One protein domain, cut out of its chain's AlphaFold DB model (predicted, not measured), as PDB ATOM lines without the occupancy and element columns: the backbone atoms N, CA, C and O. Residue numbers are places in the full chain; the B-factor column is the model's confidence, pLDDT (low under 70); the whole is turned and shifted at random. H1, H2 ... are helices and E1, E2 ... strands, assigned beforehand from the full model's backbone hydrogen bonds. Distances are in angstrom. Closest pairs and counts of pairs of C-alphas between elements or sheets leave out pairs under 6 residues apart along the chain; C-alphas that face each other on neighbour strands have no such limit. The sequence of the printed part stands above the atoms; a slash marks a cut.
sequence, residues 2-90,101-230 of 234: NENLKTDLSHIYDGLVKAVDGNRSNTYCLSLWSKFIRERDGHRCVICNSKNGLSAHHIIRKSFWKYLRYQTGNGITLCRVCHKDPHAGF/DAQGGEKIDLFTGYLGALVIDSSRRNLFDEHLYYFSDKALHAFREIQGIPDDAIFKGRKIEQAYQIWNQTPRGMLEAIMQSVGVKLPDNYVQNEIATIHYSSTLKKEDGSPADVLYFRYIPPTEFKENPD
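Overview. This is residues 2 to 90 and 101 to 230 of the 234 residues of the protein "HNH domain-containing protein" of Acidovorax sp. NB1 (UniProt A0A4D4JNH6). This is an elongated model in three parts along its long axis: a helical hairpin of H1 and H2 makes one end, a group of helices round H7 makes the middle, and a two-stranded hairpin of E3 and E4 makes the other end. The small strand hairpin E1 and E2 sits between H2 and H4, H8 lies between the middle group and E3, and residues 218 to 230 run back from E4 as a long tail without a named element. The printed part has 219 residues, with eight named helices and four named strands in the order H1, H2, E1, E2, H3, H4, H5, H6, H7, H8, E3, E4; the class is mixed, helices and strands, and both two-stranded sheets are antiparallel. The whole is only just compact, close to loose, with a radius of gyration of the C-alphas of 20.0 A and spans of 67 by 40 by 39 A.

Arrangement. The larger sheet is the hairpin of E3, residues 196 to 205, and E4, residues 211 to 217, which are antiparallel with 147 degrees between their directions. N 199 and O 214 are 2.9 A apart and N 214 and O 199 are 2.8 A apart, both within hydrogen-bond range. E3 bends by 96 degrees at residue 202. H8, residues 172 to 181, and E3 are near each other, with 8 pairs of C-alphas within 10 A. H7, residues 159 to 167, is the hub and touches three helices. It touches H4, residues 108 to 124, at a shallow tilt of 32 degrees, opposite ways, and the closest C-alphas are those of Leu 115 and Tyr 164, 5.3 A apart. It touches H6, residues 137 to 146, at a shallow tilt of 6 degrees, the same way, with the C-alphas of Leu 140 and Ala 163 closest at 6.2 A. H7 and H5, residues 130 to 133, only just touch, with 3 pairs of C-alphas within 8 A, the closest Tyr 133 and Ile 160 at 5.8 A. E1, residues 55 to 58, and E2, residues 75 to 78, form an antiparallel hairpin with N 57 and O 76 at 2.8 A, within hydrogen-bond range. The closest C-alphas of E2 and H4 are those of Ile 76 and Tyr 114, 7.4 A apart. H3, residues 82 to 87, is close to H4 but not clearly touching, with the C-alphas of Pro 86 and Leu 110 closest at 7.2 A. H2, residues 26 to 40, comes closest to E1 at the C-alphas of Ser 34 and Ala 56, 5.2 A apart. H1, residues 3 to 21, and H2 touch as a helical hairpin, opposite ways at a shallow tilt of 18 degrees, with the C-alphas of Leu 16 and Leu 32 closest at 5.6 A. H1 and H7 are apart. Every O i to N i+4 pair is within hydrogen-bond range in H1, H2, H4, H6, H7 and H8; H3 has 0 of 2 such pairs but 2 of 3 O i to N i+3 pairs within range, and H5 is too short for an O i to N i+4 pair.

Along the chain. H1 begins with C-alpha 3 at (5.780, 12.130, -79.945) and is 27.0 A long from first to last C-alpha. H2 measures 20.7 A, H4 24.3 A, H6 14.3 A, H7 12.2 A and H8 14.2 A. E1 is 9.9 A long and E2 9.7 A. E3 measures 20.7 A, and E4 19.0 A, ending with C-alpha 217 at (26.166, 42.855, -59.381). The short helices are H3, 9.7 A, and H5, 5.8 A.

Size, cuts and confidence. The two C-alphas farthest apart are those of Arg 24 and Asp 208, at 70.5 A. Residues 91 to 100 are not printed, and C-alphas 90 and 101 are 9.6 A apart across this cut, in the link from H3 to H4. The long links are H2 to E1, E1 to E2, H6 to H7 and H8 to E3. The mean pLDDT of the printed part is 92.6, and no printed residue is under 70.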
ATOM      1  N   ASN A   2       6.713  12.793 -75.200       72.38
ATOM      2  CA  ASN A   2       6.097  11.787 -76.079       72.38
ATOM      3  C   ASN A   2       5.799  12.402 -77.469       72.38
ATOM      4  O   ASN A   2       5.344  13.543 -77.530       72.38
ATOM      5  N   GLU A   3       6.048  11.678 -78.565       71.62
ATOM      6  CA  GLU A   3       5.780  12.130 -79.945       71.62
ATOM      7  C   GLU A   3       4.313  12.515 -80.183       71.62
ATOM      8  O   GLU A   3       4.030  13.465 -80.917       71.62
ATOM      9  N   ASN A   4       3.380  11.862 -79.487       74.75
ATOM     10  CA  ASN A   4       1.958  12.199 -79.567       74.75
ATOM     11  C   ASN A   4       1.683  13.626 -79.063       74.75
ATOM     12  O   ASN A   4       0.989  14.389 -79.727       74.75
ATOM     13  N   LEU A   5       2.320  14.038 -77.957       75.88
ATOM     14  CA  LEU A   5       2.152  15.391 -77.409       75.88
ATOM     15  C   LEU A   5       2.718  16.466 -78.352       75.88
ATOM     16  O   LEU A   5       2.136  17.540 -78.477       75.88
ATOM     17  N   LYS A   6       3.829  16.181 -79.048       77.00
ATOM     18  CA  LYS A   6       4.374  17.089 -80.078       77.00
ATOM     19  C   LYS A   6       3.389  17.302 -81.220       77.00
ATOM     20  O   LYS A   6       3.186  18.434 -81.661       77.00
ATOM     21  N   THR A   7       2.798  16.208 -81.685       77.12
ATOM     22  CA  THR A   7       1.836  16.213 -82.788       77.12
ATOM     23  C   THR A   7       0.586  17.002 -82.404       77.12
ATOM     24  O   THR A   7       0.160  17.884 -83.151       77.12
ATOM     25  N   ASP A   8       0.066  16.777 -81.197       85.94
ATOM     26  CA  ASP A   8      -1.103  17.490 -80.682       85.94
ATOM     27  C   ASP A   8      -0.847  18.996 -80.529       85.94
ATOM     28  O   ASP A   8      -1.664  19.813 -80.962       85.94
ATOM     29  N   LEU A   9       0.306  19.384 -79.969       91.25
ATOM     30  CA  LEU A   9       0.683  20.794 -79.827       91.25
ATOM     31  C   LEU A   9       0.814  21.491 -81.180       91.25
ATOM     32  O   LEU A   9       0.297  22.599 -81.340       91.25
ATOM     33  N   SER A  10       1.441  20.828 -82.152       90.50
ATOM     34  CA  SER A  10       1.595  21.359 -83.510       90.50
ATOM     35  C   SER A  10       0.230  21.574 -84.168       90.50
ATOM     36  O   SER A  10      -0.048  22.649 -84.691       90.50
ATOM     37  N   HIS A  11      -0.683  20.607 -84.045       92.50
ATOM     38  CA  HIS A  11      -2.031  20.727 -84.600       92.50
ATOM     39  C   HIS A  11      -2.847  21.860 -83.948       92.50
ATOM     40  O   HIS A  11      -3.545  22.611 -84.636       92.50
ATOM     41  N   ILE A  12      -2.762  22.022 -82.621       93.88
ATOM     42  CA  ILE A  12      -3.433  23.129 -81.919       93.88
ATOM     43  C   ILE A  12      -2.829  24.476 -82.343       93.88
ATOM     44  O   ILE A  12      -3.580  25.433 -82.556       93.88
ATOM     45  N   TYR A  13      -1.503  24.553 -82.482       95.62
ATOM     46  CA  TYR A  13      -0.801  25.753 -82.934       95.62
ATOM     47  C   TYR A  13      -1.221  26.157 -84.349       95.62
ATOM     48  O   TYR A  13      -1.631  27.298 -84.559       95.62
ATOM     49  N   ASP A  14      -1.229  25.219 -85.295       96.19
ATOM     50  CA  ASP A  14      -1.670  25.471 -86.669       96.19
ATOM     51  C   ASP A  14      -3.122  25.959 -86.715       96.19
ATOM     52  O   ASP A  14      -3.468  26.857 -87.487       96.19
ATOM     53  N   GLY A  15      -3.985  25.393 -85.865       96.94
ATOM     54  CA  GLY A  15      -5.360  25.852 -85.697       96.94
ATOM     55  C   GLY A  15      -5.446  27.298 -85.200       96.94
ATOM     56  O   GLY A  15      -6.248  28.076 -85.720       96.94
ATOM     57  N   LEU A  16      -4.607  27.678 -84.230       97.06
ATOM     58  CA  LEU A  16      -4.509  29.055 -83.742       97.06
ATOM     59  C   LEU A  16      -4.039  30.004 -84.851       97.06
ATOM     60  O   LEU A  16      -4.688  31.026 -85.067       97.06
ATOM     61  N   VAL A  17      -2.963  29.664 -85.564       97.00
ATOM     62  CA  VAL A  17      -2.414  30.489 -86.654       97.00
ATOM     63  C   VAL A  17      -3.469  30.708 -87.738       97.00
ATOM     64  O   VAL A  17      -3.812  31.850 -88.035       97.00
ATOM     65  N   LYS A  18      -4.103  29.633 -88.225       97.81
ATOM     66  CA  LYS A  18      -5.192  29.718 -89.215       97.81
ATOM     67  C   LYS A  18      -6.355  30.589 -88.736       97.81
ATOM     68  O   LYS A  18      -6.948  31.317 -89.529       97.81
ATOM     69  N   ALA A  19      -6.708  30.515 -87.452       97.69
ATOM     70  CA  ALA A  19      -7.782  31.327 -86.891       97.69
ATOM     71  C   ALA A  19      -7.417  32.819 -86.822       97.69
ATOM     72  O   ALA A  19      -8.269  33.667 -87.100       97.69
ATOM     73  N   VAL A  20      -6.173  33.135 -86.460       95.94
ATOM     74  CA  VAL A  20      -5.664  34.509 -86.404       95.94
ATOM     75  C   VAL A  20      -5.570  35.101 -87.810       95.94
ATOM     76  O   VAL A  20      -6.148  36.160 -88.047       95.94
ATOM     77  N   ASP A  21      -4.949  34.392 -88.751       96.94
ATOM     78  CA  ASP A  21      -4.776  34.848 -90.138       96.94
ATOM     79  C   ASP A  21      -6.119  34.961 -90.871       96.94
ATOM     80  O   ASP A  21      -6.360  35.893 -91.638       96.94
ATOM     81  N   GLY A  22      -7.049  34.050 -90.571       97.12
ATOM     82  CA  GLY A  22      -8.424  34.081 -91.061       97.12
ATOM     83  C   GLY A  22      -9.320  35.126 -90.385       97.12
ATOM     84  O   GLY A  22     -10.532  35.091 -90.601       97.12
ATOM     85  N   ASN A  23      -8.770  36.014 -89.544       95.69
ATOM     86  CA  ASN A  23      -9.494  37.065 -88.820       95.69
ATOM     87  C   ASN A  23     -10.743  36.553 -88.079       95.69
ATOM     88  O   ASN A  23     -11.804  37.186 -88.072       95.69
ATOM     89  N   ARG A  24     -10.644  35.374 -87.451       97.44
ATOM     90  CA  ARG A  24     -11.732  34.826 -86.632       97.44
ATOM     91  C   ARG A  24     -11.965  35.699 -85.399       97.44
ATOM     92  O   ARG A  24     -11.159  36.554 -85.033       97.44
ATOM     93  N   SER A  25     -13.104  35.487 -84.737       97.00
ATOM     94  CA  SER A  25     -13.468  36.296 -83.574       97.00
ATOM     95  C   SER A  25     -12.401  36.209 -82.479       97.00
ATOM     96  O   SER A  25     -11.840  35.148 -82.202       97.00
ATOM     97  N   ASN A  26     -12.159  37.331 -81.797       95.19
ATOM     98  CA  ASN A  26     -11.155  37.396 -80.737       95.19
ATOM     99  C   ASN A  26     -11.387  36.341 -79.640       95.19
ATOM    100  O   ASN A  26     -10.424  35.787 -79.120       95.19
ATOM    101  N   THR A  27     -12.647  36.048 -79.306       96.88
ATOM    102  CA  THR A  27     -13.020  35.004 -78.338       96.88
ATOM    103  C   THR A  27     -12.569  33.617 -78.789       96.88
ATOM    104  O   THR A  27     -12.058  32.853 -77.976       96.88
ATOM    105  N   TYR A  28     -12.705  33.306 -80.081       97.38
ATOM    106  CA  TYR A  28     -12.281  32.027 -80.647       97.38
ATOM    107  C   TYR A  28     -10.754  31.891 -80.672       97.38
ATOM    108  O   TYR A  28     -10.210  30.894 -80.211       97.38
ATOM    109  N   CYS A  29     -10.036  32.924 -81.118       97.75
ATOM    110  CA  CYS A  29      -8.572  32.897 -81.095       97.75
ATOM    111  C   CYS A  29      -8.029  32.800 -79.658       97.75
ATOM    112  O   CYS A  29      -7.078  32.067 -79.402       97.75
ATOM    113  N   LEU A  30      -8.659  33.482 -78.690       97.12
ATOM    114  CA  LEU A  30      -8.285  33.382 -77.276       97.12
ATOM    115  C   LEU A  30      -8.560  31.998 -76.679       97.12
ATOM    116  O   LEU A  30      -7.793  31.565 -75.820       97.12
ATOM    117  N   SER A  31      -9.622  31.302 -77.099       97.81
ATOM    118  CA  SER A  31      -9.896  29.950 -76.604       97.81
ATOM    119  C   SER A  31      -8.874  28.942 -77.134       97.81
ATOM    120  O   SER A  31      -8.375  28.128 -76.357       97.81
ATOM    121  N   LEU A  32      -8.492  29.051 -78.412       97.94
ATOM    122  CA  LEU A  32      -7.422  28.249 -79.012       97.94
ATOM    123  C   LEU A  32      -6.066  28.533 -78.359       97.94
ATOM    124  O   LEU A  32      -5.379  27.599 -77.957       97.94
ATOM    125  N   TRP A  33      -5.723  29.809 -78.171       98.31
ATOM    126  CA  TRP A  33      -4.501  30.212 -77.476       98.31
ATOM    127  C   TRP A  33      -4.470  29.694 -76.033       98.31
ATOM    128  O   TRP A  33      -3.500  29.068 -75.624       98.31
ATOM    129  N   SER A  34      -5.555  29.855 -75.268       98.25
ATOM    130  CA  SER A  34      -5.628  29.362 -73.884       98.25
ATOM    131  C   SER A  34      -5.519  27.835 -73.802       98.25
ATOM    132  O   SER A  34      -4.871  27.307 -72.899       98.25
ATOM    133  N   LYS A  35      -6.122  27.113 -74.758       97.94
ATOM    134  CA  LYS A  35      -5.957  25.660 -74.881       97.94
ATOM    135  C   LYS A  35      -4.495  25.304 -75.149       97.94
ATOM    136  O   LYS A  35      -3.954  24.472 -74.432       97.94
ATOM    137  N   PHE A  36      -3.864  25.958 -76.126       98.25
ATOM    138  CA  PHE A  36      -2.463  25.734 -76.472       98.25
ATOM    139  C   PHE A  36      -1.532  25.922 -75.269       98.25
ATOM    140  O   PHE A  36      -0.717  25.051 -74.987       98.25
ATOM    141  N   ILE A  37      -1.682  27.027 -74.531       98.56
ATOM    142  CA  ILE A  37      -0.835  27.338 -73.370       98.56
ATOM    143  C   ILE A  37      -0.965  26.266 -72.279       98.56
ATOM    144  O   ILE A  37       0.050  25.770 -71.794       98.56
ATOM    145  N   ARG A  38      -2.193  25.842 -71.944       98.06
ATOM    146  CA  ARG A  38      -2.414  24.784 -70.941       98.06
ATOM    147  C   ARG A  38      -1.868  23.431 -71.378       98.06
ATOM    148  O   ARG A  38      -1.276  22.734 -70.560       98.06
ATOM    149  N   GLU A  39      -2.022  23.083 -72.654       97.31
ATOM    150  CA  GLU A  39      -1.476  21.843 -73.211       97.31
ATOM    151  C   GLU A  39       0.059  21.852 -73.184       97.31
ATOM    152  O   GLU A  39       0.685  20.915 -72.686       97.31
ATOM    153  N   ARG A  40       0.680  22.953 -73.636       97.31
ATOM    154  CA  ARG A  40       2.140  23.140 -73.633       97.31
ATOM    155  C   ARG A  40       2.694  23.012 -72.222       97.31
ATOM    156  O   ARG A  40       3.686  22.317 -71.996       97.31
ATOM    157  N   ASP A  41       2.030  23.634 -71.256       97.81
ATOM    158  CA  ASP A  41       2.445  23.623 -69.855       97.81
ATOM    159  C   ASP A  41       2.084  22.307 -69.148       97.81
ATOM    160  O   ASP A  41       2.384  22.134 -67.971       97.81
ATOM    161  N   GLY A  42       1.513  21.328 -69.858       96.38
ATOM    162  CA  GLY A  42       1.243  19.990 -69.333       96.38
ATOM    163  C   GLY A  42       0.121  19.960 -68.298       96.38
ATOM    164  O   GLY A  42       0.204  19.184 -67.350       96.38
ATOM    165  N   HIS A  43      -0.885  20.828 -68.458       96.88
ATOM    166  CA  HIS A  43      -2.025  20.986 -67.547       96.88
ATOM    167  C   HIS A  43      -1.597  21.094 -66.084       96.88
ATOM    168  O   HIS A  43      -2.116  20.400 -65.210       96.88
ATOM    169  N   ARG A  44      -0.642  21.989 -65.820       97.12
ATOM    170  CA  ARG A  44      -0.231  22.350 -64.465       97.12
ATOM    171  C   ARG A  44       0.181  23.809 -64.381       97.12
ATOM    172  O   ARG A  44       0.567  24.420 -65.377       97.12
ATOM    173  N   CYS A  45       0.130  24.352 -63.176       98.12
ATOM    174  CA  CYS A  45       0.722  25.642 -62.875       98.12
ATOM    175  C   CYS A  45       2.237  25.575 -63.105       98.12
ATOM    176  O   CYS A  45       2.911  24.755 -62.488       98.12
ATOM    177  N   VAL A  46       2.793  26.451 -63.941       97.44
ATOM    178  CA  VAL A  46       4.251  26.501 -64.175       97.44
ATOM    179  C   VAL A  46       5.010  26.912 -62.906       97.44
ATOM    180  O   VAL A  46       6.168  26.551 -62.729       97.44
ATOM    181  N   ILE A  47       4.344  27.636 -62.005       96.75
ATOM    182  CA  ILE A  47       4.949  28.226 -60.811       96.75
ATOM    183  C   ILE A  47       4.985  27.271 -59.616       96.75
ATOM    184  O   ILE A  47       5.984  27.233 -58.905       96.75
ATOM    185  N   CYS A  48       3.923  26.496 -59.395       96.31
ATOM    186  CA  CYS A  48       3.817  25.618 -58.224       96.31
ATOM    187  C   CYS A  48       3.478  24.162 -58.552       96.31
ATOM    188  O   CYS A  48       3.267  23.370 -57.649       96.31
ATOM    189  N   ASN A  49       3.375  23.791 -59.831       96.50
ATOM    190  CA  ASN A  49       2.977  22.458 -60.307       96.50
ATOM    191  C   ASN A  49       1.574  21.966 -59.910       96.50
ATOM    192  O   ASN A  49       1.197  20.883 -60.361       96.50
ATOM    193  N   SER A  50       0.775  22.760 -59.186       96.81
ATOM    194  CA  SER A  50      -0.630  22.436 -58.916       96.81
ATOM    195  C   SER A  50      -1.380  22.090 -60.200       96.81
ATOM    196  O   SER A  50      -1.157  22.714 -61.247       96.81
ATOM    197  N   LYS A  51      -2.287  21.116 -60.119       96.69
ATOM    198  CA  LYS A  51      -3.139  20.677 -61.241       96.69
ATOM    199  C   LYS A  51      -4.564  21.229 -61.150       96.69
ATOM    200  O   LYS A  51      -5.384  20.988 -62.035       96.69
ATOM    201  N   ASN A  52      -4.852  22.010 -60.111       95.56
ATOM    202  CA  ASN A  52      -6.188  22.484 -59.783       95.56
ATOM    203  C   ASN A  52      -6.414  23.945 -60.202       95.56
ATOM    204  O   ASN A  52      -5.545  24.810 -60.075       95.56
ATOM    205  N   GLY A  53      -7.625  24.249 -60.686       95.62
ATOM    206  CA  GLY A  53      -8.054  25.624 -60.975       95.62
ATOM    207  C   GLY A  53      -7.171  26.359 -61.991       95.62
ATOM    208  O   GLY A  53      -6.814  27.515 -61.768       95.62
ATOM    209  N   LEU A  54      -6.783  25.677 -63.069       98.06
ATOM    210  CA  LEU A  54      -5.812  26.166 -64.047       98.06
ATOM    211  C   LEU A  54      -6.407  27.154 -65.048       98.06
ATOM    212  O   LEU A  54      -7.523  26.989 -65.541       98.06
ATOM    213  N   SER A  55      -5.626  28.165 -65.411       98.00
ATOM    214  CA  SER A  55      -5.961  29.121 -66.463       98.00
ATOM    215  C   SER A  55      -4.702  29.620 -67.163       98.00
ATOM    216  O   SER A  55      -3.663  29.796 -66.534       98.00
ATOM    217  N   ALA A  56      -4.806  29.867 -68.470       98.12
ATOM    218  CA  ALA A  56      -3.770  30.587 -69.196       98.12
ATOM    219  C   ALA A  56      -3.818  32.073 -68.816       98.12
ATOM    220  O   ALA A  56      -4.878  32.704 -68.872       98.12
ATOM    221  N   HIS A  57      -2.663  32.618 -68.468       97.31
ATOM    222  CA  HIS A  57      -2.441  34.008 -68.113       97.31
ATOM    223  C   HIS A  57      -1.568  34.684 -69.171       97.31
ATOM    224  O   HIS A  57      -0.643  34.073 -69.705       97.31
ATOM    225  N   HIS A  58      -1.866  35.947 -69.480       96.88
ATOM    226  CA  HIS A  58      -1.026  36.779 -70.343       96.88
ATOM    227  C   HIS A  58       0.108  37.377 -69.514       96.88
ATOM    228  O   HIS A  58      -0.185  38.168 -68.627       96.88
ATOM    229  N   ILE A  59       1.364  37.044 -69.819       95.56
ATOM    230  CA  ILE A  59       2.537  37.556 -69.081       95.56
ATOM    231  C   ILE A  59       2.618  39.084 -69.191       95.56
ATOM    232  O   ILE A  59       2.704  39.779 -68.186       95.56
ATOM    233  N   ILE A  60       2.518  39.604 -70.414       92.75
ATOM    234  CA  ILE A  60       2.398  41.028 -70.722       92.75
ATOM    235  C   ILE A  60       0.941  41.314 -71.072       92.75
ATOM    236  O   ILE A  60       0.342  40.654 -71.940       92.75
ATOM    237  N   ARG A  61       0.350  42.317 -70.414       88.75
ATOM    238  CA  ARG A  61      -1.089  42.572 -70.490       88.75
ATOM    239  C   ARG A  61      -1.526  42.889 -71.920       88.75
ATOM    240  O   ARG A  61      -1.088  43.847 -72.554       88.75
ATOM    241  N   LYS A  62      -2.529  42.158 -72.415       85.31
ATOM    242  CA  LYS A  62      -3.137  42.407 -73.741       85.31
ATOM    243  C   LYS A  62      -3.814  43.781 -73.882       85.31
ATOM    244  O   LYS A  62      -4.131  44.180 -75.004       85.31
ATOM    245  N   SER A  63      -4.124  44.451 -72.765       82.00
ATOM    246  CA  SER A  63      -4.634  45.830 -72.735       82.00
ATOM    247  C   SER A  63      -3.541  46.844 -73.033       82.00
ATOM    248  O   SER A  63      -3.825  47.821 -73.716       82.00
ATOM    249  N   PHE A  64      -2.325  46.579 -72.552       79.00
ATOM    250  CA  PHE A  64      -1.147  47.383 -72.828       79.00
ATOM    251  C   PHE A  64      -0.681  47.142 -74.264       79.00
ATOM    252  O   PHE A  64      -0.592  48.074 -75.057       79.00
ATOM    253  N   TRP A  65      -0.532  45.871 -74.658       86.50
ATOM    254  CA  TRP A  65      -0.035  45.538 -75.990       86.50
ATOM    255  C   TRP A  65      -0.860  44.464 -76.693       86.50
ATOM    256  O   TRP A  65      -0.639  43.256 -76.592       86.50
ATOM    257  N   LYS A  66      -1.831  44.924 -77.489       89.81
ATOM    258  CA  LYS A  66      -2.777  44.047 -78.197       89.81
ATOM    259  C   LYS A  66      -2.102  43.060 -79.152       89.81
ATOM    260  O   LYS A  66      -2.658  41.984 -79.349       89.81
ATOM    261  N   TYR A  67      -0.952  43.420 -79.721       91.12
ATOM    262  CA  TYR A  67      -0.204  42.623 -80.697       91.12
ATOM    263  C   TYR A  67       0.365  41.318 -80.110       91.12
ATOM    264  O   TYR A  67       0.477  40.326 -80.823       91.12
ATOM    265  N   LEU A  68       0.643  41.275 -78.803       94.75
ATOM    266  CA  LEU A  68       1.215  40.094 -78.145       94.75
ATOM    267  C   LEU A  68       0.172  39.046 -77.735       94.75
ATOM    268  O   LEU A  68       0.529  37.971 -77.266       94.75
ATOM    269  N   ARG A  69      -1.128  39.340 -77.865       95.38
ATOM    270  CA  ARG A  69      -2.205  38.558 -77.222       95.38
ATOM    271  C   ARG A  69      -2.277  37.079 -77.625       95.38
ATOM    272  O   ARG A  69      -2.838  36.297 -76.864       95.38
ATOM    273  N   TYR A  70      -1.784  36.736 -78.816       96.81
ATOM    274  CA  TYR A  70      -1.787  35.371 -79.356       96.81
ATOM    275  C   TYR A  70      -0.382  34.788 -79.503       96.81
ATOM    276  O   TYR A  70      -0.248  33.635 -79.900       96.81
ATOM    277  N   GLN A  71       0.662  35.564 -79.198       97.38
ATOM    278  CA  GLN A  71       2.027  35.052 -79.225       97.38
ATOM    279  C   GLN A  71       2.178  34.047 -78.083       97.38
ATOM    280  O   GLN A  71       1.784  34.316 -76.945       97.38
ATOM    281  N   THR A  72       2.671  32.853 -78.392       98.00
ATOM    282  CA  THR A  72       2.706  31.732 -77.446       98.00
ATOM    283  C   THR A  72       3.711  31.968 -76.319       98.00
ATOM    284  O   THR A  72       3.485  31.520 -75.196       98.00
ATOM    285  N   GLY A  73       4.758  32.762 -76.566       97.75
ATOM    286  CA  GLY A  73       5.681  33.245 -75.538       97.75
ATOM    287  C   GLY A  73       5.036  34.188 -74.519       97.75
ATOM    288  O   GLY A  73       5.506  34.276 -73.392       97.75
ATOM    289  N   ASN A  74       3.916  34.839 -74.861       97.94
ATOM    290  CA  ASN A  74       3.196  35.748 -73.963       97.94
ATOM    291  C   ASN A  74       2.144  35.040 -73.083       97.94
ATOM    292  O   ASN A  74       1.195  35.670 -72.612       97.94
ATOM    293  N   GLY A  75       2.252  33.723 -72.907       98.06
ATOM    294  CA  GLY A  75       1.296  32.922 -72.148       98.06
ATOM    295  C   GLY A  75       1.965  31.997 -71.145       98.06
ATOM    296  O   GLY A  75       2.991  31.394 -71.452       98.06
ATOM    297  N   ILE A  76       1.350  31.845 -69.974       98.31
ATOM    298  CA  ILE A  76       1.762  30.923 -68.907       98.31
ATOM    299  C   ILE A  76       0.529  30.324 -68.228       98.31
ATOM    300  O   ILE A  76      -0.460  31.018 -68.007       98.31
ATOM    301  N   THR A  77       0.556  29.041 -67.895       98.62
ATOM    302  CA  THR A  77      -0.506  28.390 -67.121       98.62
ATOM    303  C   THR A  77      -0.278  28.603 -65.635       98.62
ATOM    304  O   THR A  77       0.769  28.235 -65.101       98.62
ATOM    305  N   LEU A  78      -1.281  29.159 -64.955       98.12
ATOM    306  CA  LEU A  78      -1.276  29.410 -63.515       98.12
ATOM    307  C   LEU A  78      -2.498  28.757 -62.858       98.12
ATOM    308  O   LEU A  78      -3.586  28.731 -63.437       98.12
ATOM    309  N   CYS A  79      -2.333  28.246 -61.636       97.56
ATOM    310  CA  CYS A  79      -3.461  27.857 -60.784       97.56
ATOM    311  C   CYS A  79      -4.146  29.099 -60.205       97.56
ATOM    312  O   CYS A  79      -3.579  30.191 -60.190       97.56
ATOM    313  N   ARG A  80      -5.346  28.934 -59.642       95.38
ATOM    314  CA  ARG A  80      -6.117  30.031 -59.033       95.38
ATOM    315  C   ARG A  80      -5.336  30.824 -57.978       95.38
ATOM    316  O   ARG A  80      -5.620  32.004 -57.806       95.38
ATOM    317  N   VAL A  81      -4.411  30.190 -57.255       94.38
ATOM    318  CA  VAL A  81      -3.598  30.855 -56.225       94.38
ATOM    319  C   VAL A  81      -2.567  31.770 -56.882       94.38
ATOM    320  O   VAL A  81      -2.664  32.981 -56.720       94.38
ATOM    321  N   CYS A  82      -1.672  31.217 -57.709       95.56
ATOM    322  CA  CYS A  82      -0.631  31.989 -58.402       95.56
ATOM    323  C   CYS A  82      -1.216  33.016 -59.388       95.56
ATOM    324  O   CYS A  82      -0.647  34.075 -59.623       95.56
ATOM    325  N   HIS A  83      -2.388  32.740 -59.964       93.88
ATOM    326  CA  HIS A  83      -3.030  33.647 -60.914       93.88
ATOM    327  C   HIS A  83      -3.515  34.954 -60.266       93.88
ATOM    328  O   HIS A  83      -3.785  35.915 -60.980       93.88
ATOM    329  N   LYS A  84      -3.617  35.030 -58.931       92.00
ATOM    330  CA  LYS A  84      -3.978  36.273 -58.230       92.00
ATOM    331  C   LYS A  84      -2.831  37.277 -58.178       92.00
ATOM    332  O   LYS A  84      -3.100  38.473 -58.248       92.00
ATOM    333  N   ASP A  85      -1.588  36.812 -58.091       91.50
ATOM    334  CA  ASP A  85      -0.396  37.653 -57.932       91.50
ATOM    335  C   ASP A  85      -0.265  38.751 -59.003       91.50
ATOM    336  O   ASP A  85      -0.137  39.927 -58.639       91.50
ATOM    337  N   PRO A  86      -0.406  38.455 -60.315       88.50
ATOM    338  CA  PRO A  86      -0.318  39.490 -61.346       88.50
ATOM    339  C   PRO A  86      -1.486  40.488 -61.306       88.50
ATOM    340  O   PRO A  86      -1.388  41.580 -61.865       88.50
ATOM    341  N   HIS A  87      -2.580  40.144 -60.622       87.88
ATOM    342  CA  HIS A  87      -3.764  40.985 -60.456       87.88
ATOM    343  C   HIS A  87      -3.830  41.700 -59.097       87.88
ATOM    344  O   HIS A  87      -4.760  42.476 -58.874       87.88
ATOM    345  N   ALA A  88      -2.873  41.470 -58.193       86.31
ATOM    346  CA  ALA A  88      -2.823  42.144 -56.900       86.31
ATOM    347  C   ALA A  88      -2.482  43.638 -57.063       86.31
ATOM    348  O   ALA A  88      -1.595  44.001 -57.831       86.31
ATOM    349  N   GLY A  89      -3.137  44.529 -56.319       85.75
ATOM    350  CA  GLY A  89      -2.935  45.974 -56.473       85.75
ATOM    351  C   GLY A  89      -3.658  46.532 -57.704       85.75
ATOM    352  O   GLY A  89      -4.864  46.331 -57.850       85.75
ATOM    353  N   PHE A  90      -2.958  47.263 -58.579       81.19
ATOM    354  CA  PHE A  90      -3.595  47.886 -59.741       81.19
ATOM    355  C   PHE A  90      -3.978  46.853 -60.811       81.19
ATOM    356  O   PHE A  90      -3.144  46.215 -61.459       81.19
ATOM    357  N   ASP A 101       4.369  51.011 -66.090       73.00
ATOM    358  CA  ASP A 101       4.216  50.555 -64.705       73.00
ATOM    359  C   ASP A 101       4.175  51.655 -63.624       73.00
ATOM    360  O   ASP A 101       4.181  51.336 -62.439       73.00
ATOM    361  N   ALA A 102       4.022  52.941 -63.977       74.88
ATOM    362  CA  ALA A 102       3.862  54.024 -62.991       74.88
ATOM    363  C   ALA A 102       2.689  53.792 -62.016       74.88
ATOM    364  O   ALA A 102       2.698  54.260 -60.880       74.88
ATOM    365  N   GLN A 103       1.680  53.039 -62.458       78.12
ATOM    366  CA  GLN A 103       0.510  52.669 -61.662       78.12
ATOM    367  C   GLN A 103       0.641  51.283 -60.999       78.12
ATOM    368  O   GLN A 103      -0.300  50.839 -60.345       78.12
ATOM    369  N   GLY A 104       1.770  50.584 -61.167       72.19
ATOM    370  CA  GLY A 104       2.030  49.258 -60.591       72.19
ATOM    371  C   GLY A 104       1.194  48.124 -61.197       72.19
ATOM    372  O   GLY A 104       0.887  47.140 -60.516       72.19
ATOM    373  N   GLY A 105       0.747  48.295 -62.444       71.88
ATOM    374  CA  GLY A 105      -0.091  47.337 -63.160       71.88
ATOM    375  C   GLY A 105       0.678  46.237 -63.886       71.88
ATOM    376  O   GLY A 105       0.227  45.094 -63.910       71.88
ATOM    377  N   GLU A 106       1.815  46.550 -64.492       74.38
ATOM    378  CA  GLU A 106       2.566  45.579 -65.288       74.38
ATOM    379  C   GLU A 106       3.408  44.659 -64.399       74.38
ATOM    380  O   GLU A 106       3.542  43.490 -64.743       74.38
ATOM    381  N   LYS A 107       3.875  45.122 -63.226       85.38
ATOM    382  CA  LYS A 107       4.676  44.328 -62.274       85.38
ATOM    383  C   LYS A 107       5.878  43.688 -62.967       85.38
ATOM    384  O   LYS A 107       5.968  42.462 -63.069       85.38
ATOM    385  N   ILE A 108       6.781  44.537 -63.462       87.44
ATOM    386  CA  ILE A 108       7.868  44.121 -64.361       87.44
ATOM    387  C   ILE A 108       8.679  42.939 -63.817       87.44
ATOM    388  O   ILE A 108       8.884  41.958 -64.533       87.44
ATOM    389  N   ASP A 109       9.043  42.970 -62.537       89.06
ATOM    390  CA  ASP A 109       9.766  41.879 -61.877       89.06
ATOM    391  C   ASP A 109       9.004  40.548 -61.926       89.06
ATOM    392  O   ASP A 109       9.582  39.512 -62.261       89.06
ATOM    393  N   LEU A 110       7.695  40.570 -61.656       90.94
ATOM    394  CA  LEU A 110       6.864  39.365 -61.624       90.94
ATOM    395  C   LEU A 110       6.765  38.731 -63.011       90.94
ATOM    396  O   LEU A 110       6.973  37.525 -63.164       90.94
ATOM    397  N   PHE A 111       6.474  39.526 -64.044       91.31
ATOM    398  CA  PHE A 111       6.377  38.969 -65.389       91.31
ATOM    399  C   PHE A 111       7.752  38.537 -65.918       91.31
ATOM    400  O   PHE A 111       7.840  37.540 -66.638       91.31
ATOM    401  N   THR A 112       8.834  39.228 -65.539       93.94
ATOM    402  CA  THR A 112      10.209  38.808 -65.857       93.94
ATOM    403  C   THR A 112      10.512  37.456 -65.214       93.94
ATOM    404  O   THR A 112      11.049  36.562 -65.875       93.94
ATOM    405  N   GLY A 113      10.066  37.253 -63.970       94.50
ATOM    406  CA  GLY A 113      10.083  35.960 -63.290       94.50
ATOM    407  C   GLY A 113       9.304  34.879 -64.045       94.50
ATOM    408  O   GLY A 113       9.790  33.757 -64.172       94.50
ATOM    409  N   TYR A 114       8.145  35.199 -64.630       96.12
ATOM    410  CA  TYR A 114       7.388  34.256 -65.465       96.12
ATOM    411  C   TYR A 114       8.113  33.872 -66.756       96.12
ATOM    412  O   TYR A 114       8.126  32.692 -67.109       96.12
ATOM    413  N   LEU A 115       8.760  34.823 -67.439       96.06
ATOM    414  CA  LEU A 115       9.604  34.513 -68.598       96.06
ATOM    415  C   LEU A 115      10.753  33.573 -68.196       96.06
ATOM    416  O   LEU A 115      10.969  32.555 -68.854       96.06
ATOM    417  N   GLY A 116      11.428  33.857 -67.077       95.12
ATOM    418  CA  GLY A 116      12.475  32.994 -66.521       95.12
ATOM    419  C   GLY A 116      11.966  31.594 -66.163       95.12
ATOM    420  O   GLY A 116      12.592  30.593 -66.518       95.12
ATOM    421  N   ALA A 117      10.784  31.499 -65.548       96.06
ATOM    422  CA  ALA A 117      10.146  30.228 -65.223       96.06
ATOM    423  C   ALA A 117       9.855  29.393 -66.480       96.06
ATOM    424  O   ALA A 117      10.109  28.191 -66.472       96.06
ATOM    425  N   LEU A 118       9.395  30.011 -67.576       96.81
ATOM    426  CA  LEU A 118       9.190  29.320 -68.855       96.81
ATOM    427  C   LEU A 118      10.510  28.860 -69.489       96.81
ATOM    428  O   LEU A 118      10.572  27.749 -70.018       96.81
ATOM    429  N   VAL A 119      11.577  29.665 -69.415       95.69
ATOM    430  CA  VAL A 119      12.916  29.263 -69.884       95.69
ATOM    431  C   VAL A 119      13.397  28.022 -69.123       95.69
ATOM    432  O   VAL A 119      13.792  27.027 -69.742       95.69
ATOM    433  N   ILE A 120      13.289  28.033 -67.794       95.12
ATOM    434  CA  ILE A 120      13.670  26.905 -66.935       95.12
ATOM    435  C   ILE A 120      12.777  25.681 -67.198       95.12
ATOM    436  O   ILE A 120      13.295  24.576 -67.373       95.12
ATOM    437  N   ASP A 121      11.454  25.857 -67.261       95.12
ATOM    438  CA  ASP A 121      10.500  24.767 -67.501       95.12
ATOM    439  C   ASP A 121      10.735  24.090 -68.851       95.12
ATOM    440  O   ASP A 121      10.815  22.862 -68.939       95.12
ATOM    441  N   SER A 122      10.903  24.899 -69.900       95.19
ATOM    442  CA  SER A 122      11.156  24.404 -71.251       95.19
ATOM    443  C   SER A 122      12.426  23.555 -71.305       95.19
ATOM    444  O   SER A 122      12.430  22.495 -71.927       95.19
ATOM    445  N   SER A 123      13.465  23.955 -70.567       94.69
ATOM    446  CA  SER A 123      14.725  23.218 -70.475       94.69
ATOM    447  C   SER A 123      14.546  21.898 -69.719       94.69
ATOM    448  O   SER A 123      14.918  20.843 -70.225       94.69
ATOM    449  N   ARG A 124      13.887  21.920 -68.550       94.00
ATOM    450  CA  ARG A 124      13.598  20.717 -67.740       94.00
ATOM    451  C   ARG A 124      12.772  19.675 -68.497       94.00
ATOM    452  O   ARG A 124      12.922  18.478 -68.266       94.00
ATOM    453  N   ARG A 125      11.890  20.120 -69.396       93.06
ATOM    454  CA  ARG A 125      10.967  19.257 -70.154       93.06
ATOM    455  C   ARG A 125      11.430  18.953 -71.580       93.06
ATOM    456  O   ARG A 125      10.734  18.220 -72.287       93.06
ATOM    457  N   ASN A 126      12.598  19.455 -71.985       93.62
ATOM    458  CA  ASN A 126      13.143  19.339 -73.340       93.62
ATOM    459  C   ASN A 126      12.177  19.863 -74.426       93.62
ATOM    460  O   ASN A 126      11.896  19.181 -75.415       93.62
ATOM    461  N   LEU A 127      11.630  21.063 -74.211       93.06
ATOM    462  CA  LEU A 127      10.696  21.768 -75.097       93.06
ATOM    463  C   LEU A 127      11.400  22.943 -75.783       93.06
ATOM    464  O   LEU A 127      11.291  24.090 -75.350       93.06
ATOM    465  N   PHE A 128      12.142  22.660 -76.851       93.19
ATOM    466  CA  PHE A 128      12.984  23.668 -77.504       93.19
ATOM    467  C   PHE A 128      12.390  24.273 -78.777       93.19
ATOM    468  O   PHE A 128      12.930  25.259 -79.269       93.19
ATOM    469  N   ASP A 129      11.277  23.736 -79.281       93.31
ATOM    470  CA  ASP A 129      10.653  24.230 -80.508       93.31
ATOM    471  C   ASP A 129      10.179  25.686 -80.357       93.31
ATOM    472  O   ASP A 129       9.420  26.026 -79.447       93.31
ATOM    473  N   GLU A 130      10.609  26.548 -81.281       93.50
ATOM    474  CA  GLU A 130      10.431  28.004 -81.189       93.50
ATOM    475  C   GLU A 130       8.953  28.421 -81.110       93.50
ATOM    476  O   GLU A 130       8.587  29.328 -80.364       93.50
ATOM    477  N   HIS A 131       8.075  27.716 -81.831       94.19
ATOM    478  CA  HIS A 131       6.640  28.004 -81.860       94.19
ATOM    479  C   HIS A 131       5.949  27.799 -80.498       94.19
ATOM    480  O   HIS A 131       4.889  28.380 -80.255       94.19
ATOM    481  N   LEU A 132       6.544  27.024 -79.580       96.06
ATOM    482  CA  LEU A 132       5.997  26.784 -78.240       96.06
ATOM    483  C   LEU A 132       6.066  28.027 -77.342       96.06
ATOM    484  O   LEU A 132       5.203  28.224 -76.482       96.06
ATOM    485  N   TYR A 133       7.062  28.884 -77.561       96.94
ATOM    486  CA  TYR A 133       7.330  30.073 -76.747       96.94
ATOM    487  C   TYR A 133       7.614  31.303 -77.618       96.94
ATOM    488  O   TYR A 133       8.427  32.161 -77.278       96.94
ATOM    489  N   TYR A 134       6.939  31.386 -78.760       96.38
ATOM    490  CA  TYR A 134       7.237  32.347 -79.807       96.38
ATOM    491  C   TYR A 134       6.953  33.786 -79.380       96.38
ATOM    492  O   TYR A 134       5.849  34.104 -78.923       96.38
ATOM    493  N   PHE A 135       7.923  34.654 -79.656       97.56
ATOM    494  CA  PHE A 135       7.747  36.093 -79.796       97.56
ATOM    495  C   PHE A 135       8.138  36.516 -81.217       97.56
ATOM    496  O   PHE A 135       9.052  35.961 -81.811       97.56
ATOM    497  N   SER A 136       7.476  37.512 -81.795       96.69
ATOM    498  CA  SER A 136       7.921  38.086 -83.080       96.69
ATOM    499  C   SER A 136       9.165  38.966 -82.905       96.69
ATOM    500  O   SER A 136       9.319  39.571 -81.848       96.69
ATOM    501  N   ASP A 137       9.962  39.182 -83.956       96.50
ATOM    502  CA  ASP A 137      11.100  40.125 -83.898       96.50
ATOM    503  C   ASP A 137      10.659  41.549 -83.549       96.50
ATOM    504  O   ASP A 137      11.295  42.224 -82.747       96.50
ATOM    505  N   LYS A 138       9.489  41.966 -84.044       95.81
ATOM    506  CA  LYS A 138       8.861  43.239 -83.670       95.81
ATOM    507  C   LYS A 138       8.584  43.354 -82.164       95.81
ATOM    508  O   LYS A 138       8.641  44.448 -81.616       95.81
ATOM    509  N   ALA A 139       8.257  42.242 -81.504       96.19
ATOM    510  CA  ALA A 139       8.036  42.227 -80.060       96.19
ATOM    511  C   ALA A 139       9.362  42.413 -79.317       96.19
ATOM    512  O   ALA A 139       9.452  43.285 -78.460       96.19
ATOM    513  N   LEU A 140      10.397  41.656 -79.698       96.88
ATOM    514  CA  LEU A 140      11.732  41.773 -79.104       96.88
ATOM    515  C   LEU A 140      12.331  43.169 -79.306       96.88
ATOM    516  O   LEU A 140      12.868  43.735 -78.360       96.88
ATOM    517  N   HIS A 141      12.175  43.752 -80.497       95.81
ATOM    518  CA  HIS A 141      12.587  45.127 -80.776       95.81
ATOM    519  C   HIS A 141      11.947  46.113 -79.800       95.81
ATOM    520  O   HIS A 141      12.653  46.842 -79.114       95.81
ATOM    521  N   ALA A 142      10.621  46.087 -79.663       94.25
ATOM    522  CA  ALA A 142       9.960  47.025 -78.767       94.25
ATOM    523  C   ALA A 142      10.231  46.733 -77.276       94.25
ATOM    524  O   ALA A 142      10.225  47.666 -76.479       94.25
ATOM    525  N   PHE A 143      10.558  45.494 -76.875       95.25
ATOM    526  CA  PHE A 143      11.094  45.238 -75.528       95.25
ATOM    527  C   PHE A 143      12.427  45.966 -75.302       95.25
ATOM    528  O   PHE A 143      12.618  46.560 -74.242       95.25
ATOM    529  N   ARG A 144      13.327  45.961 -76.297       95.38
ATOM    530  CA  ARG A 144      14.598  46.700 -76.228       95.38
ATOM    531  C   ARG A 144      14.370  48.204 -76.160       95.38
ATOM    532  O   ARG A 144      14.948  48.843 -75.289       95.38
ATOM    533  N   GLU A 145      13.481  48.745 -76.995       93.69
ATOM    534  CA  GLU A 145      13.143  50.176 -76.983       93.69
ATOM    535  C   GLU A 145      12.623  50.630 -75.616       93.69
ATOM    536  O   GLU A 145      13.078  51.643 -75.090       93.69
ATOM    537  N   ILE A 146      11.724  49.854 -75.000       90.25
ATOM    538  CA  ILE A 146      11.192  50.160 -73.663       90.25
ATOM    539  C   ILE A 146      12.307  50.186 -72.608       90.25
ATOM    540  O   ILE A 146      12.299  51.035 -71.720       90.25
ATOM    541  N   GLN A 147      13.275  49.275 -72.709       91.50
ATOM    542  CA  GLN A 147      14.426  49.207 -71.805       91.50
ATOM    543  C   GLN A 147      15.535  50.221 -72.149       91.50
ATOM    544  O   GLN A 147      16.533  50.306 -71.429       91.50
ATOM    545  N   GLY A 148      15.386  50.982 -73.240       94.00
ATOM    546  CA  GLY A 148      16.410  51.889 -73.764       94.00
ATOM    547  C   GLY A 148      17.653  51.166 -74.291       94.00
ATOM    548  O   GLY A 148      18.737  51.736 -74.291       94.00
ATOM    549  N   ILE A 149      17.533  49.896 -74.674       94.69
ATOM    550  CA  ILE A 149      18.647  49.079 -75.164       94.69
ATOM    551  C   ILE A 149      18.821  49.327 -76.671       94.69
ATOM    552  O   ILE A 149      17.836  49.217 -77.403       94.69
ATOM    553  N   PRO A 150      20.042  49.622 -77.150       92.19
ATOM    554  CA  PRO A 150      20.278  49.890 -78.564       92.19
ATOM    555  C   PRO A 150      20.150  48.632 -79.435       92.19
ATOM    556  O   PRO A 150      20.265  47.495 -78.970       92.19
ATOM    557  N   ASP A 151      19.905  48.837 -80.730       90.56
ATOM    558  CA  ASP A 151      19.619  47.750 -81.672       90.56
ATOM    559  C   ASP A 151      20.802  46.821 -81.956       90.56
ATOM    560  O   ASP A 151      20.588  45.663 -82.332       90.56
ATOM    561  N   ASP A 152      22.023  47.316 -81.765       90.81
ATOM    562  CA  ASP A 152      23.275  46.578 -81.928       90.81
ATOM    563  C   ASP A 152      23.592  45.654 -80.739       90.81
ATOM    564  O   ASP A 152      24.489  44.812 -80.837       90.81
ATOM    565  N   ALA A 153      22.840  45.756 -79.637       93.56
ATOM    566  CA  ALA A 153      22.912  44.821 -78.527       93.56
ATOM    567  C   ALA A 153      22.444  43.425 -78.969       93.56
ATOM    568  O   ALA A 153      21.331  43.238 -79.478       93.56
ATOM    569  N   ILE A 154      23.293  42.420 -78.734       92.94
ATOM    570  CA  ILE A 154      23.072  41.043 -79.186       92.94
ATOM    571  C   ILE A 154      22.603  40.174 -78.021       92.94
ATOM    572  O   ILE A 154      23.348  39.935 -77.069       92.94
ATOM    573  N   PHE A 155      21.402  39.614 -78.157       95.12
ATOM    574  CA  PHE A 155      20.860  38.590 -77.267       95.12
ATOM    575  C   PHE A 155      20.887  37.236 -77.974       95.12
ATOM    576  O   PHE A 155      20.407  37.104 -79.099       95.12
ATOM    577  N   LYS A 156      21.476  36.224 -77.334       94.31
ATOM    578  CA  LYS A 156      21.630  34.880 -77.917       94.31
ATOM    579  C   LYS A 156      20.507  33.949 -77.453       94.31
ATOM    580  O   LYS A 156      19.890  34.185 -76.417       94.31
ATOM    581  N   GLY A 157      20.299  32.864 -78.198       94.94
ATOM    582  CA  GLY A 157      19.328  31.819 -77.864       94.94
ATOM    583  C   GLY A 157      17.967  32.004 -78.534       94.94
ATOM    584  O   GLY A 157      17.824  32.782 -79.480       94.94
ATOM    585  N   ARG A 158      16.975  31.259 -78.047       96.75
ATOM    586  CA  ARG A 158      15.578  31.285 -78.510       96.75
ATOM    587  C   ARG A 158      14.915  32.613 -78.169       96.75
ATOM    588  O   ARG A 158      15.340  33.312 -77.250       96.75
ATOM    589  N   LYS A 159      13.810  32.957 -78.825       97.50
ATOM    590  CA  LYS A 159      13.168  34.265 -78.617       97.50
ATOM    591  C   LYS A 159      12.606  34.441 -77.209       97.50
ATOM    592  O   LYS A 159      12.615  35.554 -76.696       97.50
ATOM    593  N   ILE A 160      12.189  33.362 -76.544       97.19
ATOM    594  CA  ILE A 160      11.803  33.403 -75.122       97.19
ATOM    595  C   ILE A 160      12.990  33.712 -74.201       97.19
ATOM    596  O   ILE A 160      12.849  34.475 -73.248       97.19
ATOM    597  N   GLU A 161      14.169  33.171 -74.509       96.88
ATOM    598  CA  GLU A 161      15.402  33.439 -73.765       96.88
ATOM    599  C   GLU A 161      15.858  34.874 -74.000       96.88
ATOM    600  O   GLU A 161      16.276  35.537 -73.057       96.88
ATOM    601  N   GLN A 162      15.747  35.376 -75.232       97.31
ATOM    602  CA  GLN A 162      16.038  36.773 -75.553       97.31
ATOM    603  C   GLN A 162      15.059  37.718 -74.847       97.31
ATOM    604  O   GLN A 162      15.494  38.684 -74.231       97.31
ATOM    605  N   ALA A 163      13.755  37.419 -74.859       97.06
ATOM    606  CA  ALA A 163      12.754  38.198 -74.131       97.06
ATOM    607  C   ALA A 163      13.065  38.247 -72.628       97.06
ATOM    608  O   ALA A 163      13.080  39.331 -72.048       97.06
ATOM    609  N   TYR A 164      13.373  37.100 -72.011       95.69
ATOM    610  CA  TYR A 164      13.808  37.051 -70.615       95.69
ATOM    611  C   TYR A 164      15.075  37.886 -70.386       95.69
ATOM    612  O   TYR A 164      15.102  38.695 -69.467       95.69
ATOM    613  N   GLN A 165      16.100  37.750 -71.233       95.06
ATOM    614  CA  GLN A 165      17.347  38.510 -71.100       95.06
ATOM    615  C   GLN A 165      17.133  40.024 -71.205       95.06
ATOM    616  O   GLN A 165      17.749  40.750 -70.430       95.06
ATOM    617  N   ILE A 166      16.280  40.486 -72.128       95.62
ATOM    618  CA  ILE A 166      15.958  41.908 -72.327       95.62
ATOM    619  C   ILE A 166      15.277  42.481 -71.084       95.62
ATOM    620  O   ILE A 166      15.698  43.516 -70.574       95.62
ATOM    621  N   TRP A 167      14.245  41.804 -70.577       93.94
ATOM    622  CA  TRP A 167      13.501  42.264 -69.403       93.94
ATOM    623  C   TRP A 167      14.263  42.084 -68.086       93.94
ATOM    624  O   TRP A 167      13.976  42.773 -67.116       93.94
ATOM    625  N   ASN A 168      15.272  41.212 -68.071       92.88
ATOM    626  CA  ASN A 168      16.208  41.025 -66.965       92.88
ATOM    627  C   ASN A 168      17.455  41.934 -67.070       92.88
ATOM    628  O   ASN A 168      18.469  41.683 -66.416       92.88
ATOM    629  N   GLN A 169      17.424  42.963 -67.924       92.56
ATOM    630  CA  GLN A 169      18.397  44.054 -67.870       92.56
ATOM    631  C   GLN A 169      17.949  45.103 -66.852       92.56
ATOM    632  O   GLN A 169      16.762  45.365 -66.669       92.56
ATOM    633  N   THR A 170      18.914  45.769 -66.233       91.44
ATOM    634  CA  THR A 170      18.667  47.070 -65.617       91.44
ATOM    635  C   THR A 170      18.323  48.063 -66.732       91.44
ATOM    636  O   THR A 170      19.065  48.112 -67.718       91.44
ATOM    637  N   PRO A 171      17.256  48.877 -66.597       90.75
ATOM    638  CA  PRO A 171      16.924  49.890 -67.593       90.75
ATOM    639  C   PRO A 171      18.153  50.728 -67.963       90.75
ATOM    640  O   PRO A 171      18.863  51.207 -67.072       90.75
ATOM    641  N   ARG A 172      18.418  50.898 -69.266       92.88
ATOM    642  CA  ARG A 172      19.711  51.391 -69.777       92.88
ATOM    643  C   ARG A 172      20.156  52.691 -69.118       92.88
ATOM    644  O   ARG A 172      21.277  52.767 -68.627       92.88
ATOM    645  N   GLY A 173      19.260  53.675 -69.042       92.38
ATOM    646  CA  GLY A 173      19.579  54.977 -68.455       92.38
ATOM    647  C   GLY A 173      19.965  54.897 -66.973       92.38
ATOM    648  O   GLY A 173      20.840  55.631 -66.525       92.38
ATOM    649  N   MET A 174      19.370  53.971 -66.212       92.31
ATOM    650  CA  MET A 174      19.741  53.744 -64.812       92.31
ATOM    651  C   MET A 174      21.121  53.090 -64.707       92.31
ATOM    652  O   MET A 174      21.950  53.538 -63.916       92.31
ATOM    653  N   LEU A 175      21.380  52.056 -65.511       94.50
ATOM    654  CA  LEU A 175      22.677  51.380 -65.544       94.50
ATOM    655  C   LEU A 175      23.802  52.362 -65.894       94.50
ATOM    656  O   LEU A 175      24.818  52.413 -65.203       94.50
ATOM    657  N   GLU A 176      23.609  53.164 -66.939       95.31
ATOM    658  CA  GLU A 176      24.579  54.168 -67.374       95.31
ATOM    659  C   GLU A 176      24.826  55.225 -66.303       95.31
ATOM    660  O   GLU A 176      25.983  55.526 -66.021       95.31
ATOM    661  N   ALA A 177      23.778  55.741 -65.655       95.75
ATOM    662  CA  ALA A 177      23.925  56.714 -64.576       95.75
ATOM    663  C   ALA A 177      24.738  56.150 -63.394       95.75
ATOM    664  O   ALA A 177      25.638  56.824 -62.888       95.75
ATOM    665  N   ILE A 178      24.472  54.901 -62.987       94.75
ATOM    666  CA  ILE A 178      25.225  54.220 -61.923       94.75
ATOM    667  C   ILE A 178      26.699  54.087 -62.322       94.75
ATOM    668  O   ILE A 178      27.575  54.482 -61.554       94.75
ATOM    669  N   MET A 179      26.989  53.589 -63.526       96.56
ATOM    670  CA  MET A 179      28.365  53.393 -63.998       96.56
ATOM    671  C   MET A 179      29.131  54.707 -64.139       96.56
ATOM    672  O   MET A 179      30.270  54.821 -63.683       96.56
ATOM    673  N   GLN A 180      28.494  55.729 -64.704       96.62
ATOM    674  CA  GLN A 180      29.099  57.047 -64.865       96.62
ATOM    675  C   GLN A 180      29.426  57.690 -63.513       96.62
ATOM    676  O   GLN A 180      30.470  58.332 -63.392       96.62
ATOM    677  N   SER A 181      28.602  57.468 -62.479       96.06
ATOM    678  CA  SER A 181      28.844  58.002 -61.126       96.06
ATOM    679  C   SER A 181      30.159  57.516 -60.504       96.06
ATOM    680  O   SER A 181      30.760  58.217 -59.692       96.06
ATOM    681  N   VAL A 182      30.643  56.351 -60.941       96.06
ATOM    682  CA  VAL A 182      31.917  55.749 -60.526       96.06
ATOM    683  C   VAL A 182      32.972  55.801 -61.633       96.06
ATOM    684  O   VAL A 182      33.956  55.068 -61.589       96.06
ATOM    685  N   GLY A 183      32.800  56.667 -62.637       96.62
ATOM    686  CA  GLY A 183      33.790  56.900 -63.691       96.62
ATOM    687  C   GLY A 183      33.921  55.771 -64.713       96.62
ATOM    688  O   GLY A 183      34.969  55.661 -65.353       96.62
ATOM    689  N   VAL A 184      32.902  54.926 -64.869       97.19
ATOM    690  CA  VAL A 184      32.868  53.839 -65.855       97.19
ATOM    691  C   VAL A 184      31.992  54.250 -67.041       97.19
ATOM    692  O   VAL A 184      30.826  54.600 -66.873       97.19
ATOM    693  N   LYS A 185      32.540  54.164 -68.258       95.44
ATOM    694  CA  LYS A 185      31.773  54.276 -69.507       95.44
ATOM    695  C   LYS A 185      31.570  52.882 -70.091       95.44
ATOM    696  O   LYS A 185      32.544  52.204 -70.416       95.44
ATOM    697  N   LEU A 186      30.315  52.467 -70.223       94.31
ATOM    698  CA  LEU A 186      29.973  51.201 -70.863       94.31
ATOM    699  C   LEU A 186      30.008  51.334 -72.396       94.31
ATOM    700  O   LEU A 186      29.724  52.415 -72.913       94.31
ATOM    701  N   PRO A 187      30.338  50.253 -73.127       93.62
ATOM    702  CA  PRO A 187      30.050  50.156 -74.556       93.62
ATOM    703  C   PRO A 187      28.545  50.261 -74.831       93.62
ATOM    704  O   PRO A 187      27.748  49.723 -74.061       93.62
ATOM    705  N   ASP A 188      28.162  50.876 -75.951       89.88
ATOM    706  CA  ASP A 188      26.750  51.054 -76.327       89.88
ATOM    707  C   ASP A 188      26.031  49.693 -76.420       89.88
ATOM    708  O   ASP A 188      24.994  49.470 -75.794       89.88
ATOM    709  N   ASN A 189      26.669  48.714 -77.064       92.12
ATOM    710  CA  ASN A 189      26.164  47.348 -77.220       92.12
ATOM    711  C   ASN A 189      26.318  46.447 -75.975       92.12
ATOM    712  O   ASN A 189      26.113  45.232 -76.066       92.12
ATOM    713  N   TYR A 190      26.722  46.991 -74.821       93.62
ATOM    714  CA  TYR A 190      26.928  46.206 -73.603       93.62
ATOM    715  C   TYR A 190      25.626  45.552 -73.138       93.62
ATOM    716  O   TYR A 190      24.609  46.229 -73.010       93.62
ATOM    717  N   VAL A 191      25.663  44.264 -72.807       93.19
ATOM    718  CA  VAL A 191      24.531  43.520 -72.239       93.19
ATOM    719  C   VAL A 191      24.982  42.851 -70.948       93.19
ATOM    720  O   VAL A 191      26.035  42.212 -70.901       93.19
ATOM    721  N   GLN A 192      24.172  42.969 -69.900       92.38
ATOM    722  CA  GLN A 192      24.416  42.323 -68.621       92.38
ATOM    723  C   GLN A 192      24.068  40.835 -68.756       92.38
ATOM    724  O   GLN A 192      22.907  40.454 -68.601       92.38
ATOM    725  N   ASN A 193      25.058  40.002 -69.084       86.62
ATOM    726  CA  ASN A 193      24.906  38.543 -69.205       86.62
ATOM    727  C   ASN A 193      25.377  37.795 -67.954       86.62
ATOM    728  O   ASN A 193      24.797  36.772 -67.593       86.62
ATOM    729  N   GLU A 194      26.374  38.345 -67.265       89.50
ATOM    730  CA  GLU A 194      26.948  37.770 -66.053       89.50
ATOM    731  C   GLU A 194      26.261  38.307 -64.792       89.50
ATOM    732  O   GLU A 194      25.731  39.421 -64.767       89.50
ATOM    733  N   ILE A 195      26.282  37.508 -63.722       88.31
ATOM    734  CA  ILE A 195      25.758  37.914 -62.407       88.31
ATOM    735  C   ILE A 195      26.624  39.029 -61.811       88.31
ATOM    736  O   ILE A 195      26.101  39.985 -61.240       88.31
ATOM    737  N   ALA A 196      27.941  38.901 -61.959       92.50
ATOM    738  CA  ALA A 196      28.922  39.848 -61.463       92.50
ATOM    739  C   ALA A 196      29.900  40.212 -62.582       92.50
ATOM    740  O   ALA A 196      30.371  39.345 -63.316       92.50
ATOM    741  N   THR A 197      30.211  41.498 -62.692       94.19
ATOM    742  CA  THR A 197      31.143  42.040 -63.687       94.19
ATOM    743  C   THR A 197      32.096  43.014 -63.020       94.19
ATOM    744  O   THR A 197      31.718  43.699 -62.069       94.19
ATOM    745  N   ILE A 198      33.338  43.057 -63.496       95.00
ATOM    746  CA  ILE A 198      34.344  44.011 -63.030       95.00
ATOM    747  C   ILE A 198      34.592  45.016 -64.147       95.00
ATOM    748  O   ILE A 198      34.880  44.643 -65.284       95.00
ATOM    749  N   HIS A 199      34.496  46.291 -63.795       95.25
ATOM    750  CA  HIS A 199      34.883  47.421 -64.625       95.25
ATOM    751  C   HIS A 199      36.026  48.187 -63.956       95.25
ATOM    752  O   HIS A 199      36.334  47.965 -62.787       95.25
ATOM    753  N   TYR A 200      36.636  49.116 -64.686       96.00
ATOM    754  CA  TYR A 200      37.725  49.940 -64.174       96.00
ATOM    755  C   TYR A 200      37.334  51.410 -64.238       96.00
ATOM    756  O   TYR A 200      36.911  51.902 -65.287       96.00
ATOM    757  N   SER A 201      37.458  52.101 -63.109       96.25
ATOM    758  CA  SER A 201      37.107  53.513 -63.006       96.25
ATOM    759  C   SER A 201      38.159  54.402 -63.666       96.25
ATOM    760  O   SER A 201      39.354  54.259 -63.427       96.25
ATOM    761  N   SER A 202      37.714  55.378 -64.455       95.19
ATOM    762  CA  SER A 202      38.587  56.428 -64.994       95.19
ATOM    763  C   SER A 202      38.839  57.582 -64.014       95.19
ATOM    764  O   SER A 202      39.771  58.361 -64.215       95.19
ATOM    765  N   THR A 203      38.030  57.701 -62.956       95.00
ATOM    766  CA  THR A 203      38.076  58.822 -62.000       95.00
ATOM    767  C   THR A 203      38.554  58.406 -60.612       95.00
ATOM    768  O   THR A 203      39.139  59.223 -59.903       95.00
ATOM    769  N   LEU A 204      38.354  57.144 -60.231       94.19
ATOM    770  CA  LEU A 204      38.790  56.570 -58.961       94.19
ATOM    771  C   LEU A 204      40.079  55.769 -59.168       94.19
ATOM    772  O   LEU A 204      40.229  55.051 -60.157       94.19
ATOM    773  N   LYS A 205      41.010  55.879 -58.219       95.50
ATOM    774  CA  LYS A 205      42.326  55.230 -58.272       95.50
ATOM    775  C   LYS A 205      42.617  54.459 -56.989       95.50
ATOM    776  O   LYS A 205      42.136  54.836 -55.923       95.50
ATOM    777  N   LYS A 206      43.419  53.404 -57.106       94.69
ATOM    778  CA  LYS A 206      44.034  52.688 -55.981       94.69
ATOM    779  C   LYS A 206      45.193  53.513 -55.404       94.69
ATOM    780  O   LYS A 206      45.617  54.502 -56.003       94.69
ATOM    781  N   GLU A 207      45.725  53.094 -54.255       94.56
ATOM    782  CA  GLU A 207      46.869  53.757 -53.601       94.56
ATOM    783  C   GLU A 207      48.118  53.816 -54.497       94.56
ATOM    784  O   GLU A 207      48.875  54.781 -54.445       94.56
ATOM    785  N   ASP A 208      48.296  52.822 -55.372       94.38
ATOM    786  CA  ASP A 208      49.392  52.752 -56.347       94.38
ATOM    787  C   ASP A 208      49.178  53.628 -57.601       94.38
ATOM    788  O   ASP A 208      50.017  53.652 -58.503       94.38
ATOM    789  N   GLY A 209      48.059  54.355 -57.676       91.75
ATOM    790  CA  GLY A 209      47.705  55.232 -58.790       91.75
ATOM    791  C   GLY A 209      47.051  54.538 -59.992       91.75
ATOM    792  O   GLY A 209      46.658  55.237 -60.933       91.75
ATOM    793  N   SER A 210      46.896  53.210 -59.974       94.25
ATOM    794  CA  SER A 210      46.156  52.465 -61.000       94.25
ATOM    795  C   SER A 210      44.631  52.674 -60.883       94.25
ATOM    796  O   SER A 210      44.150  53.087 -59.823       94.25
ATOM    797  N   PRO A 211      43.841  52.435 -61.952       95.81
ATOM    798  CA  PRO A 211      42.377  52.506 -61.903       95.81
ATOM    799  C   PRO A 211      41.766  51.639 -60.794       95.81
ATOM    800  O   PRO A 211      42.166  50.487 -60.614       95.81
ATOM    801  N   ALA A 212      40.775  52.166 -60.071       95.75
ATOM    802  CA  ALA A 212      40.029  51.385 -59.087       95.75
ATOM    803  C   ALA A 212      39.101  50.363 -59.766       95.75
ATOM    804  O   ALA A 212      38.509  50.646 -60.813       95.75
ATOM    805  N   ASP A 213      38.945  49.198 -59.136       95.81
ATOM    806  CA  ASP A 213      38.046  48.146 -59.608       95.81
ATOM    807  C   ASP A 213      36.609  48.473 -59.176       95.81
ATOM    808  O   ASP A 213      36.343  48.765 -58.009       95.81
ATOM    809  N   VAL A 214      35.672  48.405 -60.116       95.12
ATOM    810  CA  VAL A 214      34.240  48.603 -59.888       95.12
ATOM    811  C   VAL A 214      33.549  47.264 -60.091       95.12
ATOM    812  O   VAL A 214      33.344  46.822 -61.222       95.12
ATOM    813  N   LEU A 215      33.199  46.612 -58.985       94.25
ATOM    814  CA  LEU A 215      32.416  45.383 -59.001       94.25
ATOM    815  C   LEU A 215      30.930  45.725 -59.088       94.25
ATOM    816  O   LEU A 215      30.388  46.404 -58.217       94.25
ATOM    817  N   TYR A 216      30.269  45.223 -60.123       92.50
ATOM    818  CA  TYR A 216      28.840  45.398 -60.319       92.50
ATOM    819  C   TYR A 216      28.113  44.060 -60.300       92.50
ATOM    820  O   TYR A 216      28.453  43.147 -61.056       92.50
ATOM    821  N   PHE A 217      27.080  43.985 -59.463       91.12
ATOM    822  CA  PHE A 217      26.166  42.855 -59.381       91.12
ATOM    823  C   PHE A 217      24.861  43.201 -60.089       91.12
ATOM    824  O   PHE A 217      24.181  44.161 -59.722       91.12
ATOM    825  N   ARG A 218      24.494  42.403 -61.090       87.12
ATOM    826  CA  ARG A 218      23.196  42.527 -61.753       87.12
ATOM    827  C   ARG A 218      22.095  42.072 -60.791       87.12
ATOM    828  O   ARG A 218      22.178  40.979 -60.234       87.12
ATOM    829  N   TYR A 219      21.036  42.870 -60.660       82.69
ATOM    830  CA  TYR A 219      19.804  42.411 -60.020       82.69
ATOM    831  C   TYR A 219      19.131  41.354 -60.895       82.69
ATOM    832  O   TYR A 219      18.875  41.594 -62.072       82.69
ATOM    833  N   ILE A 220      18.868  40.185 -60.320       79.38
ATOM    834  CA  ILE A 220      18.142  39.102 -60.979       79.38
ATOM    835  C   ILE A 220      16.839  38.937 -60.201       79.38
ATOM    836  O   ILE A 220      16.903  38.500 -59.047       79.38
ATOM    837  N   PRO A 221      15.679  39.274 -60.793       74.38
ATOM    838  CA  PRO A 221      14.397  39.055 -60.154       74.38
ATOM    839  C   PRO A 221      14.283  37.579 -59.764       74.38
ATOM    840  O   PRO A 221      14.570  36.698 -60.591       74.38
ATOM    841  N   PRO A 222      13.901  37.274 -58.515       74.75
ATOM    842  CA  PRO A 222      13.735  35.897 -58.095       74.75
ATOM    843  C   PRO A 222      12.671  35.233 -58.971       74.75
ATOM    844  O   PRO A 222      11.594  35.779 -59.208       74.75
ATOM    845  N   THR A 223      12.963  34.031 -59.465       70.56
ATOM    846  CA  THR A 223      11.921  33.222 -60.101       70.56
ATOM    847  C   THR A 223      11.024  32.696 -58.989       70.56
ATOM    848  O   THR A 223      11.464  31.859 -58.203       70.56
ATOM    849  N   GLU A 224       9.796  33.208 -58.896       70.38
ATOM    850  CA  GLU A 224       8.854  32.905 -57.813       70.38
ATOM    851  C   GLU A 224       8.298  31.470 -57.861       70.38
ATOM    852  O   GLU A 224       7.094  31.295 -57.736       70.38
ATOM    853  N   PHE A 225       9.106  30.426 -58.069       88.44
ATOM    854  CA  PHE A 225       8.603  29.064 -57.884       88.44
ATOM    855  C   PHE A 225       8.076  28.916 -56.451       88.44
ATOM    856  O   PHE A 225       8.753  29.287 -55.493       88.44
ATOM    857  N   LYS A 226       6.851  28.406 -56.319       90.56
ATOM    858  CA  LYS A 226       6.152  28.251 -55.035       90.56
ATOM    859  C   LYS A 226       5.994  26.774 -54.729       90.56
ATOM    860  O   LYS A 226       5.967  25.943 -55.638       90.56
ATOM    861  N   GLU A 227       5.858  26.463 -53.450       90.56
ATOM    862  CA  GLU A 227       5.434  25.134 -53.022       90.56
ATOM    863  C   GLU A 227       4.065  24.807 -53.623       90.56
ATOM    864  O   GLU A 227       3.231  25.696 -53.843       90.56
ATOM    865  N   ASN A 228       3.851  23.532 -53.941       90.31
ATOM    866  CA  ASN A 228       2.577  23.093 -54.476       90.31
ATOM    867  C   ASN A 228       1.533  23.130 -53.351       90.31
ATOM    868  O   ASN A 228       1.665  22.376 -52.388       90.31
ATOM    869  N   PRO A 229       0.480  23.960 -53.450       86.69
ATOM    870  CA  PRO A 229      -0.561  23.990 -52.429       86.69
ATOM    871  C   PRO A 229      -1.333  22.667 -52.335       86.69
ATOM    872  O   PRO A 229      -1.967  22.430 -51.316       86.69
ATOM    873  N   ASP A 230      -1.284  21.827 -53.377       85.25
ATOM    874  CA  ASP A 230      -1.940  20.519 -53.383       85.25
ATOM    875  C   ASP A 230      -1.168  19.471 -52.541       85.25
ATOM    876  O   ASP A 230      -1.749  18.454 -52.182       85.25
TER     877      ASP A 230